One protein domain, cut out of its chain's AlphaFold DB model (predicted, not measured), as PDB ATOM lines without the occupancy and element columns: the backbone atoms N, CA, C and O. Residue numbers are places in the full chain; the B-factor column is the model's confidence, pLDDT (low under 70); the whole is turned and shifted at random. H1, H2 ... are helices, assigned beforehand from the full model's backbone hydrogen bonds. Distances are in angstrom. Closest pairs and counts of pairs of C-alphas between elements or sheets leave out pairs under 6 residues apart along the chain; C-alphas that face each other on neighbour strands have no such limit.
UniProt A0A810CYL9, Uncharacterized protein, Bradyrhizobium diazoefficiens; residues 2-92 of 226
ATOM      1  N   ASN A   2      -2.858  51.461 123.574       46.09
ATOM      2  CA  ASN A   2      -1.925  50.369 123.314       46.09
ATOM      3  C   ASN A   2      -1.614  50.317 121.811       46.09
ATOM      4  O   ASN A   2      -2.536  50.145 121.018       46.09
ATOM      5  N   LEU A   3      -0.346  50.485 121.423       50.69
ATOM      6  CA  LEU A   3       0.092  50.517 120.016       50.69
ATOM      7  C   LEU A   3      -0.371  49.265 119.242       50.69
ATOM      8  O   LEU A   3      -0.729  49.349 118.072       50.69
ATOM      9  N   ALA A   4      -0.421  48.122 119.936       53.59
ATOM     10  CA  ALA A   4      -0.881  46.845 119.404       53.59
ATOM     11  C   ALA A   4      -2.372  46.844 119.018       53.59
ATOM     12  O   ALA A   4      -2.715  46.304 117.972       53.59
ATOM     13  N   ASN A   5      -3.246  47.496 119.797       51.94
ATOM     14  CA  ASN A   5      -4.674  47.575 119.461       51.94
ATOM     15  C   ASN A   5      -4.895  48.450 118.222       51.94
ATOM     16  O   ASN A   5      -5.667  48.085 117.349       51.94
ATOM     17  N   GLY A   6      -4.144  49.549 118.093       63.22
ATOM     18  CA  GLY A   6      -4.220  50.398 116.903       63.22
ATOM     19  C   GLY A   6      -3.750  49.697 115.625       63.22
ATOM     20  O   GLY A   6      -4.284  49.979 114.557       63.22
ATOM     21  N   LEU A   7      -2.780  48.780 115.722       62.62
ATOM     22  CA  LEU A   7      -2.305  47.999 114.576       62.62
ATOM     23  C   LEU A   7      -3.329  46.938 114.148       62.62
ATOM     24  O   LEU A   7      -3.538  46.757 112.955       62.62
ATOM     25  N   ILE A   8      -3.977  46.272 115.110       67.50
ATOM     26  CA  ILE A   8      -5.029  45.278 114.848       67.50
ATOM     27  C   ILE A   8      -6.246  45.947 114.193       67.50
ATOM     28  O   ILE A   8      -6.693  45.487 113.145       67.50
ATOM     29  N   ASP A   9      -6.701  47.086 114.727       64.88
ATOM     30  CA  ASP A   9      -7.820  47.841 114.151       64.88
ATOM     31  C   ASP A   9      -7.492  48.333 112.725       64.88
ATOM     32  O   ASP A   9      -8.325  48.272 111.820       64.88
ATOM     33  N   GLN A  10      -6.252  48.775 112.478       63.22
ATOM     34  CA  GLN A  10      -5.794  49.156 111.134       63.22
ATOM     35  C   GLN A  10      -5.703  47.963 110.175       63.22
ATOM     36  O   GLN A  10      -5.984  48.121 108.984       63.22
ATOM     37  N   LEU A  11      -5.343  46.779 110.681       65.56
ATOM     38  CA  LEU A  11      -5.312  45.537 109.916       65.56
ATOM     39  C   LEU A  11      -6.709  45.175 109.409       65.56
ATOM     40  O   LEU A  11      -6.888  44.961 108.210       65.56
ATOM     41  N   GLU A  12      -7.702  45.171 110.299       65.50
ATOM     42  CA  GLU A  12      -9.094  44.884 109.942       65.50
ATOM     43  C   GLU A  12      -9.643  45.918 108.953       65.50
ATOM     44  O   GLU A  12     -10.231  45.551 107.932       65.50
ATOM     45  N   ILE A  13      -9.375  47.207 109.190       65.19
ATOM     46  CA  ILE A  13      -9.830  48.289 108.311       65.19
ATOM     47  C   ILE A  13      -9.203  48.181 106.919       65.19
ATOM     48  O   ILE A  13      -9.920  48.340 105.934       65.19
ATOM     49  N   ALA A  14      -7.900  47.917 106.777       61.72
ATOM     50  CA  ALA A  14      -7.291  47.862 105.445       61.72
ATOM     51  C   ALA A  14      -7.618  46.558 104.697       61.72
ATOM     52  O   ALA A  14      -7.759  46.574 103.470       61.72
ATOM     53  N   LEU A  15      -7.786  45.439 105.411       64.81
ATOM     54  CA  LEU A  15      -8.283  44.198 104.814       64.81
ATOM     55  C   LEU A  15      -9.709  44.395 104.272       64.81
ATOM     56  O   LEU A  15      -9.981  44.023 103.125       64.81
ATOM     57  N   ALA A  16     -10.575  45.079 105.030       64.88
ATOM     58  CA  ALA A  16     -11.938  45.424 104.622       64.88
ATOM     59  C   ALA A  16     -12.024  46.591 103.614       64.88
ATOM     60  O   ALA A  16     -13.010  46.709 102.885       64.88
ATOM     61  N   SER A  17     -11.006  47.455 103.543       63.06
ATOM     62  CA  SER A  17     -11.012  48.662 102.710       63.06
ATOM     63  C   SER A  17     -10.845  48.333 101.223       63.06
ATOM     64  O   SER A  17      -9.869  47.685 100.855       63.06
ATOM     65  N   PRO A  18     -11.705  48.845 100.326       61.06
ATOM     66  CA  PRO A  18     -11.556  48.660  98.881       61.06
ATOM     67  C   PRO A  18     -10.392  49.463  98.272       61.06
ATOM     68  O   PRO A  18      -9.993  49.199  97.141       61.06
ATOM     69  N   GLU A  19      -9.832  50.437  98.996       74.00
ATOM     70  CA  GLU A  19      -8.762  51.307  98.493       74.00
ATOM     71  C   GLU A  19      -7.389  50.608  98.492       74.00
ATOM     72  O   GLU A  19      -6.816  50.319  99.548       74.00
ATOM     73  N   LEU A  20      -6.822  50.403  97.296       75.06
ATOM     74  CA  LEU A  20      -5.519  49.754  97.082       75.06
ATOM     75  C   LEU A  20      -4.368  50.483  97.796       75.06
ATOM     76  O   LEU A  20      -3.467  49.843  98.335       75.06
ATOM     77  N   SER A  21      -4.413  51.817  97.861       77.69
ATOM     78  CA  SER A  21      -3.369  52.634  98.498       77.69
ATOM     79  C   SER A  21      -3.287  52.415 100.012       77.69
ATOM     80  O   SER A  21      -2.188  52.312 100.551       77.69
ATOM     81  N   LYS A  22      -4.429  52.260 100.702       80.88
ATOM     82  CA  LYS A  22      -4.457  51.926 102.139       80.88
ATOM     83  C   LYS A  22      -3.875  50.539 102.405       80.88
ATOM     84  O   LYS A  22      -3.152  50.355 103.379       80.88
ATOM     85  N   ARG A  23      -4.142  49.572 101.520       79.88
ATOM     86  CA  ARG A  23      -3.565  48.219 101.609       79.88
ATOM     87  C   ARG A  23      -2.060  48.213 101.377       79.88
ATOM     88  O   ARG A  23      -1.348  47.537 102.112       79.88
ATOM     89  N   ALA A  24      -1.574  48.972 100.396       83.94
ATOM     90  CA  ALA A  24      -0.144  49.107 100.133       83.94
ATOM     91  C   ALA A  24       0.589  49.758 101.315       83.94
ATOM     92  O   ALA A  24       1.657  49.294 101.711       83.94
ATOM     93  N   GLU A  25      -0.010  50.787 101.918       85.44
ATOM     94  CA  GLU A  25       0.536  51.440 103.106       85.44
ATOM     95  C   GLU A  25       0.564  50.496 104.315       85.44
ATOM     96  O   GLU A  25       1.596  50.383 104.976       85.44
ATOM     97  N   LEU A  26      -0.512  49.743 104.561       85.81
ATOM     98  CA  LEU A  26      -0.514  48.740 105.624       85.81
ATOM     99  C   LEU A  26       0.536  47.650 105.369       85.81
ATOM    100  O   LEU A  26       1.285  47.300 106.277       85.81
ATOM    101  N   LEU A  27       0.633  47.134 104.139       86.81
ATOM    102  CA  LEU A  27       1.650  46.143 103.788       86.81
ATOM    103  C   LEU A  27       3.051  46.682 104.075       86.81
ATOM    104  O   LEU A  27       3.877  45.963 104.629       86.81
ATOM    105  N   ARG A  28       3.309  47.953 103.749       87.06
ATOM    106  CA  ARG A  28       4.581  48.616 104.039       87.06
ATOM    107  C   ARG A  28       4.859  48.674 105.540       87.06
ATOM    108  O   ARG A  28       5.966  48.331 105.940       87.06
ATOM    109  N   GLN A  29       3.874  49.034 106.361       87.62
ATOM    110  CA  GLN A  29       4.018  49.082 107.822       87.62
ATOM    111  C   GLN A  29       4.258  47.696 108.433       87.62
ATOM    112  O   GLN A  29       5.133  47.532 109.281       87.62
ATOM    113  N   VAL A  30       3.527  46.678 107.969       87.12
ATOM    114  CA  VAL A  30       3.719  45.283 108.396       87.12
ATOM    115  C   VAL A  30       5.100  44.775 107.962       87.12
ATOM    116  O   VAL A  30       5.786  44.116 108.744       87.12
ATOM    117  N   ALA A  31       5.560  45.137 106.759       86.81
ATOM    118  CA  ALA A  31       6.918  44.856 106.290       86.81
ATOM    119  C   ALA A  31       7.980  45.537 107.157       86.81
ATOM    120  O   ALA A  31       8.979  44.916 107.501       86.81
ATOM    121  N   ASP A  32       7.781  46.815 107.499       88.56
ATOM    122  CA  ASP A  32       8.683  47.587 108.358       88.56
ATOM    123  C   ASP A  32       8.827  46.901 109.720       88.56
ATOM    124  O   ASP A  32       9.947  46.661 110.173       88.56
ATOM    125  N   LEU A  33       7.706  46.501 110.329       87.12
ATOM    126  CA  LEU A  33       7.693  45.773 111.596       87.12
ATOM    127  C   LEU A  33       8.444  44.438 111.499       87.12
ATOM    128  O   LEU A  33       9.246  44.117 112.378       87.12
ATOM    129  N   PHE A  34       8.218  43.686 110.421       87.56
ATOM    130  CA  PHE A  34       8.895  42.415 110.194       87.56
ATOM    131  C   PHE A  34      10.406  42.594 110.011       87.56
ATOM    132  O   PHE A  34      11.201  41.932 110.666       87.56
ATOM    133  N   VAL A  35      10.829  43.537 109.167       87.12
ATOM    134  CA  VAL A  35      12.253  43.792 108.900       87.12
ATOM    135  C   VAL A  35      12.981  44.241 110.171       87.12
ATOM    136  O   VAL A  35      14.096  43.792 110.424       87.12
ATOM    137  N   LEU A  36      12.354  45.079 111.005       87.75
ATOM    138  CA  LEU A  36      12.932  45.538 112.276       87.75
ATOM    139  C   LEU A  36      13.110  44.409 113.306       87.75
ATOM    140  O   LEU A  36      14.017  44.467 114.141       87.75
ATOM    141  N   GLY A  37      12.237  43.402 113.268       83.12
ATOM    142  CA  GLY A  37      12.280  42.235 114.150       83.12
ATOM    143  C   GLY A  37      12.904  40.984 113.527       83.12
ATOM    144  O   GLY A  37      12.931  39.947 114.190       83.12
ATOM    145  N   SER A  38      13.411  41.066 112.294       85.06
ATOM    146  CA  SER A  38      13.998  39.930 111.577       85.06
ATOM    147  C   SER A  38      15.104  39.267 112.411       85.06
ATOM    148  O   SER A  38      15.905  39.928 113.079       85.06
ATOM    149  N   GLY A  39      15.088  37.936 112.440       83.31
ATOM    150  CA  GLY A  39      15.952  37.086 113.258       83.31
ATOM    151  C   GLY A  39      15.528  36.933 114.724       83.31
ATOM    152  O   GLY A  39      16.170  36.178 115.450       83.31
ATOM    153  N   LYS A  40      14.474  37.625 115.183       87.25
ATOM    154  CA  LYS A  40      13.960  37.530 116.568       87.25
ATOM    155  C   LYS A  40      12.593  36.860 116.675       87.25
ATOM    156  O   LYS A  40      12.160  36.563 117.787       87.25
ATOM    157  N   PHE A  41      11.906  36.666 115.554       87.44
ATOM    158  CA  PHE A  41      10.590  36.041 115.529       87.44
ATOM    159  C   PHE A  41      10.693  34.517 115.593       87.44
ATOM    160  O   PHE A  41      11.608  33.925 115.024       87.44
ATOM    161  N   SER A  42       9.747  33.885 116.285       89.75
ATOM    162  CA  SER A  42       9.562  32.433 116.210       89.75
ATOM    163  C   SER A  42       8.869  32.036 114.906       89.75
ATOM    164  O   SER A  42       8.182  32.856 114.297       89.75
ATOM    165  N   ASP A  43       8.966  30.764 114.515       87.81
ATOM    166  CA  ASP A  43       8.294  30.252 113.309       87.81
ATOM    167  C   ASP A  43       6.780  30.533 113.327       87.81
ATOM    168  O   ASP A  43       6.222  30.999 112.340       87.81
ATOM    169  N   VAL A  44       6.134  30.391 114.491       88.69
ATOM    170  CA  VAL A  44       4.704  30.707 114.677       88.69
ATOM    171  C   VAL A  44       4.399  32.185 114.405       88.69
ATOM    172  O   VAL A  44       3.353  32.521 113.853       88.69
ATOM    173  N   GLN A  45       5.295  33.092 114.802       88.00
ATOM    174  CA  GLN A  45       5.131  34.521 114.527       88.00
ATOM    175  C   GLN A  45       5.356  34.825 113.043       88.00
ATOM    176  O   GLN A  45       4.607  35.616 112.473       88.00
ATOM    177  N   ILE A  46       6.351  34.186 112.417       90.50
ATOM    178  CA  ILE A  46       6.615  34.315 110.979       90.50
ATOM    179  C   ILE A  46       5.398  33.850 110.172       90.50
ATOM    180  O   ILE A  46       4.996  34.557 109.251       90.50
ATOM    181  N   ASP A  47       4.764  32.738 110.551       89.62
ATOM    182  CA  ASP A  47       3.556  32.222 109.893       89.62
ATOM    183  C   ASP A  47       2.375  33.205 109.970       89.62
ATOM    184  O   ASP A  47       1.664  33.402 108.983       89.62
ATOM    185  N   LEU A  48       2.193  33.885 111.109       88.81
ATOM    186  CA  LEU A  48       1.162  34.919 111.251       88.81
ATOM    187  C   LEU A  48       1.432  36.121 110.334       88.81
ATOM    188  O   LEU A  48       0.520  36.624 109.673       88.81
ATOM    189  N   PHE A  49       2.688  36.579 110.268       89.75
ATOM    190  CA  PHE A  49       3.077  37.616 109.312       89.75
ATOM    191  C   PHE A  49       2.834  37.158 107.869       89.75
ATOM    192  O   PHE A  49       2.353  37.948 107.057       89.75
ATOM    193  N   ASP A  50       3.113  35.892 107.561       91.94
ATOM    194  CA  ASP A  50       2.940  35.314 106.230       91.94
ATOM    195  C   ASP A  50       1.482  35.355 105.753       91.94
ATOM    196  O   ASP A  50       1.184  35.738 104.617       91.94
ATOM    197  N   GLU A  51       0.545  34.992 106.630       90.19
ATOM    198  CA  GLU A  51      -0.887  35.003 106.325       90.19
ATOM    199  C   GLU A  51      -1.383  36.417 105.992       90.19
ATOM    200  O   GLU A  51      -2.063  36.635 104.979       90.19
ATOM    201  N   VAL A  52      -0.978  37.396 106.801       89.31
ATOM    202  CA  VAL A  52      -1.343  38.803 106.612       89.31
ATOM    203  C   VAL A  52      -0.721  39.359 105.329       89.31
ATOM    204  O   VAL A  52      -1.429  39.908 104.480       89.31
ATOM    205  N   MET A  53       0.592  39.198 105.151       90.81
ATOM    206  CA  MET A  53       1.327  39.743 104.004       90.81
ATOM    207  C   MET A  53       0.841  39.151 102.679       90.81
ATOM    208  O   MET A  53       0.572  39.894 101.732       90.81
ATOM    209  N   SER A  54       0.659  37.829 102.610       91.12
ATOM    210  CA  SER A  54       0.170  37.156 101.400       91.12
ATOM    211  C   SER A  54      -1.256  37.572 101.022       91.12
ATOM    212  O   SER A  54      -1.602  37.608  99.839       91.12
ATOM    213  N   THR A  55      -2.084  37.933 102.005       88.44
ATOM    214  CA  THR A  55      -3.435  38.452 101.765       88.44
ATOM    215  C   THR A  55      -3.410  39.871 101.220       88.44
ATOM    216  O   THR A  55      -4.108  40.162 100.246       88.44
ATOM    217  N   LEU A  56      -2.573  40.739 101.788       86.75
ATOM    218  CA  LEU A  56      -2.422  42.117 101.325       86.75
ATOM    219  C   LEU A  56      -1.821  42.191  99.913       86.75
ATOM    220  O   LEU A  56      -2.258  43.014  99.111       86.75
ATOM    221  N   LEU A  57      -0.890  41.292  99.568       87.56
ATOM    222  CA  LEU A  57      -0.250  41.245  98.248       87.56
ATOM    223  C   LEU A  57      -1.221  41.031  97.080       87.56
ATOM    224  O   LEU A  57      -0.966  41.533  95.987       87.56
ATOM    225  N   ARG A  58      -2.334  40.312  97.284       82.19
ATOM    226  CA  ARG A  58      -3.290  39.995  96.205       82.19
ATOM    227  C   ARG A  58      -3.999  41.223  95.630       82.19
ATOM    228  O   ARG A  58      -4.430  41.183  94.486       82.19
ATOM    229  N   ASN A  59      -4.110  42.302  96.406       79.69
ATOM    230  CA  ASN A  59      -4.941  43.461  96.079       79.69
ATOM    231  C   ASN A  59      -4.155  44.775  96.182       79.69
ATOM    232  O   ASN A  59      -4.630  45.731  96.797       79.69
ATOM    233  N   ILE A  60      -2.947  44.815  95.612       86.25
ATOM    234  CA  ILE A  60      -2.133  46.034  95.501       86.25
ATOM    235  C   ILE A  60      -1.443  46.129  94.137       86.25
ATOM    236  O   ILE A  60      -1.319  45.146  93.402       86.25
ATOM    237  N   GLU A  61      -0.982  47.331  93.805       89.69
ATOM    238  CA  GLU A  61      -0.323  47.642  92.536       89.69
ATOM    239  C   GLU A  61       1.036  46.941  92.379       89.69
ATOM    240  O   GLU A  61       1.741  46.673  93.353       89.69
ATOM    241  N   CYS A  62       1.426  46.689  91.125       90.44
ATOM    242  CA  CYS A  62       2.677  46.015  90.767       90.44
ATOM    243  C   CYS A  62       3.915  46.688  91.389       90.44
ATOM    244  O   CYS A  62       4.751  46.024  91.998       90.44
ATOM    245  N   THR A  63       3.999  48.018  91.323       89.81
ATOM    246  CA  THR A  63       5.109  48.809  91.886       89.81
ATOM    247  C   THR A  63       5.272  48.607  93.396       89.81
ATOM    248  O   THR A  63       6.393  48.472  93.898       89.81
ATOM    249  N   ALA A  64       4.158  48.528  94.126       89.25
ATOM    250  CA  ALA A  64       4.154  48.265  95.558       89.25
ATOM    251  C   ALA A  64       4.598  46.824  95.863       89.25
ATOM    252  O   ALA A  64       5.414  46.621  96.767       89.25
ATOM    253  N   ARG A  65       4.151  45.835  95.072       93.38
ATOM    254  CA  ARG A  65       4.620  44.441  95.195       93.38
ATOM    255  C   ARG A  65       6.115  44.316  94.918       93.38
ATOM    256  O   ARG A  65       6.806  43.657  95.686       93.38
ATOM    257  N   ALA A  66       6.627  44.991  93.888       92.44
ATOM    258  CA  ALA A  66       8.047  44.973  93.536       92.44
ATOM    259  C   ALA A  66       8.917  45.574  94.645       92.44
ATOM    260  O   ALA A  66       9.898  44.968  95.077       92.44
ATOM    261  N   THR A  67       8.504  46.726  95.181       91.00
ATOM    262  CA  THR A  67       9.178  47.363  96.324       91.00
ATOM    263  C   THR A  67       9.213  46.424  97.529       91.00
ATOM    264  O   THR A  67      10.250  46.252  98.169       91.00
ATOM    265  N   PHE A  68       8.085  45.786  97.833       90.69
ATOM    266  CA  PHE A  68       7.974  44.853  98.946       90.69
ATOM    267  C   PHE A  68       8.828  43.588  98.739       90.69
ATOM    268  O   PHE A  68       9.581  43.201  99.635       90.69
ATOM    269  N   GLY A  69       8.800  42.993  97.544       90.75
ATOM    270  CA  GLY A  69       9.614  41.825  97.205       90.75
ATOM    271  C   GLY A  69      11.111  42.106  97.272       90.75
ATOM    272  O   GLY A  69      11.856  41.308  97.840       90.75
ATOM    273  N   GLY A  70      11.550  43.284  96.821       91.12
ATOM    274  CA  GLY A  70      12.933  43.737  96.972       91.12
ATOM    275  C   GLY A  70      13.407  43.726  98.426       91.12
ATOM    276  O   GLY A  70      14.503  43.246  98.716       91.12
ATOM    277  N   ARG A  71      12.560  44.170  99.360       90.81
ATOM    278  CA  ARG A  71      12.891  44.235 100.792       90.81
ATOM    279  C   ARG A  71      12.999  42.865 101.454       90.81
ATOM    280  O   ARG A  71      13.901  42.659 102.259       90.81
ATOM    281  N   LEU A  72      12.100  41.940 101.118       91.00
ATOM    282  CA  LEU A  72      12.115  40.589 101.688       91.00
ATOM    283  C   LEU A  72      13.134  39.666 101.013       91.00
ATOM    284  O   LEU A  72      13.556  38.681 101.614       91.00
ATOM    285  N   SER A  73      13.549  39.985  99.784       92.75
ATOM    286  CA  SER A  73      14.362  39.104  98.940       92.75
ATOM    287  C   SER A  73      15.666  38.618  99.568       92.75
ATOM    288  O   SER A  73      16.159  37.579  99.165       92.75
ATOM    289  N   ARG A  74      16.244  39.330 100.539       92.00
ATOM    290  CA  ARG A  74      17.541  38.975 101.148       92.00
ATOM    291  C   ARG A  74      17.421  38.436 102.572       92.00
ATOM    292  O   ARG A  74      18.440  38.108 103.173       92.00
ATOM    293  N   LEU A  75      16.208  38.356 103.115       91.31
ATOM    294  CA  LEU A  75      15.997  37.950 104.500       91.31
ATOM    295  C   LEU A  75      15.963  36.414 104.616       91.31
ATOM    296  O   LEU A  75      15.185  35.761 103.912       91.31
ATOM    297  N   PRO A  76      16.786  35.812 105.495       88.69
ATOM    298  CA  PRO A  76      16.857  34.359 105.667       88.69
ATOM    299  C   PRO A  76      15.653  33.771 106.414       88.69
ATOM    300  O   PRO A  76      15.428  32.562 106.359       88.69
ATOM    301  N   ASP A  77      14.882  34.619 107.087       90.06
ATOM    302  CA  ASP A  77      13.661  34.307 107.823       90.06
ATOM    303  C   ASP A  77      12.399  34.783 107.086       90.06
ATOM    304  O   ASP A  77      11.316  34.760 107.662       90.06
ATOM    305  N   ALA A  78      12.510  35.203 105.815       91.56
ATOM    306  CA  ALA A  78      11.364  35.728 105.079       91.56
ATOM    307  C   ALA A  78      10.184  34.727 105.034       91.56
ATOM    308  O   ALA A  78      10.412  33.519 104.848       91.56
ATOM    309  N   PRO A  79       8.931  35.221 105.130       92.25
ATOM    310  CA  PRO A  79       7.749  34.367 105.165       92.25
ATOM    311  C   PRO A  79       7.577  33.562 103.869       92.25
ATOM    312  O   PRO A  79       7.668  34.104 102.762       92.25
ATOM    313  N   LEU A  80       7.369  32.249 103.993       92.56
ATOM    314  CA  LEU A  80       7.505  31.304 102.879       92.56
ATOM    315  C   LEU A  80       6.437  31.484 101.798       92.56
ATOM    316  O   LEU A  80       6.765  31.514 100.610       92.56
ATOM    317  N   ARG A  81       5.162  31.603 102.182       93.94
ATOM    318  CA  ARG A  81       4.044  31.741 101.235       93.94
ATOM    319  C   ARG A  81       4.130  33.072 100.507       93.94
ATOM    320  O   ARG A  81       3.903  33.118  99.304       93.94
ATOM    321  N   THR A  82       4.504  34.127 101.217       94.62
ATOM    322  CA  THR A  82       4.727  35.472 100.687       94.62
ATOM    323  C   THR A  82       5.855  35.475  99.659       94.62
ATOM    324  O   THR A  82       5.664  35.955  98.543       94.62
ATOM    325  N   ILE A  83       7.007  34.879  99.984       95.94
ATOM    326  CA  ILE A  83       8.131  34.748  99.046       95.94
ATOM    327  C   ILE A  83       7.736  33.930  97.816       95.94
ATOM    328  O   ILE A  83       8.027  34.340  96.692       95.94
ATOM    329  N   ARG A  84       7.034  32.807  98.001       95.56
ATOM    330  CA  ARG A  84       6.556  31.988  96.883       95.56
ATOM    331  C   ARG A  84       5.556  32.754  96.013       95.56
ATOM    332  O   ARG A  84       5.646  32.675  94.796       95.56
ATOM    333  N   LEU A  85       4.647  33.529  96.604       95.19
ATOM    334  CA  LEU A  85       3.686  34.346  95.858       95.19
ATOM    335  C   LEU A  85       4.393  35.390  94.984       95.19
ATOM    336  O   LEU A  85       4.064  35.515  93.812       95.19
ATOM    337  N   LEU A  86       5.388  36.087  95.536       96.00
ATOM    338  CA  LEU A  86       6.178  37.078  94.803       96.00
ATOM    339  C   LEU A  86       7.023  36.441  93.695       96.00
ATOM    340  O   LEU A  86       7.096  36.976  92.597       96.00
ATOM    341  N   ALA A  87       7.639  35.286  93.961       96.62
ATOM    342  CA  ALA A  87       8.440  34.570  92.970       96.62
ATOM    343  C   ALA A  87       7.607  34.108  91.760       96.62
ATOM    344  O   ALA A  87       8.129  34.030  90.651       96.62
ATOM    345  N   PHE A  88       6.324  33.800  91.972       97.00
ATOM    346  CA  PHE A  88       5.373  33.401  90.931       97.00
ATOM    347  C   PHE A  88       4.464  34.546  90.467       97.00
ATOM    348  O   PHE A  88       3.464  34.274  89.798       97.00
ATOM    349  N   ASP A  89       4.782  35.802  90.783       96.06
ATOM    350  CA  ASP A  89       4.096  36.936  90.164       96.06
ATOM    351  C   ASP A  89       4.272  36.871  88.638       96.06
ATOM    352  O   ASP A  89       5.229  36.283  88.140       96.06
ATOM    353  N   ASP A  90       3.321  37.402  87.877       94.25
ATOM    354  CA  ASP A  90       3.451  37.456  86.417       94.25
ATOM    355  C   ASP A  90       4.315  38.641  85.974       94.25
ATOM    356  O   ASP A  90       4.902  38.612  84.890       94.25
ATOM    357  N   ALA A  91       4.412  39.672  86.820       95.12
ATOM    358  CA  ALA A  91       5.263  40.822  86.589       95.12
ATOM    359  C   ALA A  91       6.724  40.491  86.954       95.12
ATOM    360  O   ALA A  91       7.029  40.243  88.130       95.12
ATOM    361  N   PRO A  92       7.657  40.520  85.983       93.00
ATOM    362  CA  PRO A  92       9.049  40.176  86.238       93.00
ATOM    363  C   PRO A  92       9.722  41.153  87.208       93.00
ATOM    364  O   PRO A  92      10.606  40.738  87.950       93.00
TER     365      PRO A  92
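AT A GLANCE: This is residues 2 to 92 of the 226 residues of an uncharacterized protein of Bradyrhizobium diazoefficiens (UniProt A0A810CYL9). Five helices zigzag through a flat slab: H2 and H4 lie side by side in one layer, H3 and H5 pack on each other in a second layer over them, and H1 stands at one end of the slab, packed on H2 with its residues 10 to 15. The 91 printed residues hold H1 to H5 in chain order and no named strand, class all helix. The whole is compact, radius of gyration of the C-alphas 12.6 A, spanning 37 by 32 by 17 A.

HOW THE PARTS SIT: H1, residues 3 to 16, forms a hairpin with H2, residues 20 to 37; their closest C-alphas, Ala 14 and Arg 23, are 5.4 A apart. H2, the hub, forms a hairpin with H3, residues 43 to 57, closest C-alphas Arg 23 and Leu 56, 6.2 A. H4, residues 62 to 72, touches H2 at a shallow tilt of 5 degrees, the same way, closest C-alphas Ala 24 and Ala 64, 6.3 A. H5, residues 80 to 87, touches H3, closest C-alphas Ser 54 and Thr 82, 4.9 A, through residues 50 to 54 of H3 alone. In H1 to H5 every O i to N i+4 pair is within hydrogen-bond range.

IN THESE COORDINATES: H1 begins at C-alpha 3 (0.092, 50.517, 120.016); H2 is 25.8 A long; H5 ends at C-alpha 87 (8.440, 34.570, 92.970).

THE WHOLE: The farthest C-alphas, Asn 2 and Pro 92, are 40.0 A apart. The printed part has no cut and no long link. Residues 2 to 18 have pLDDT under 70.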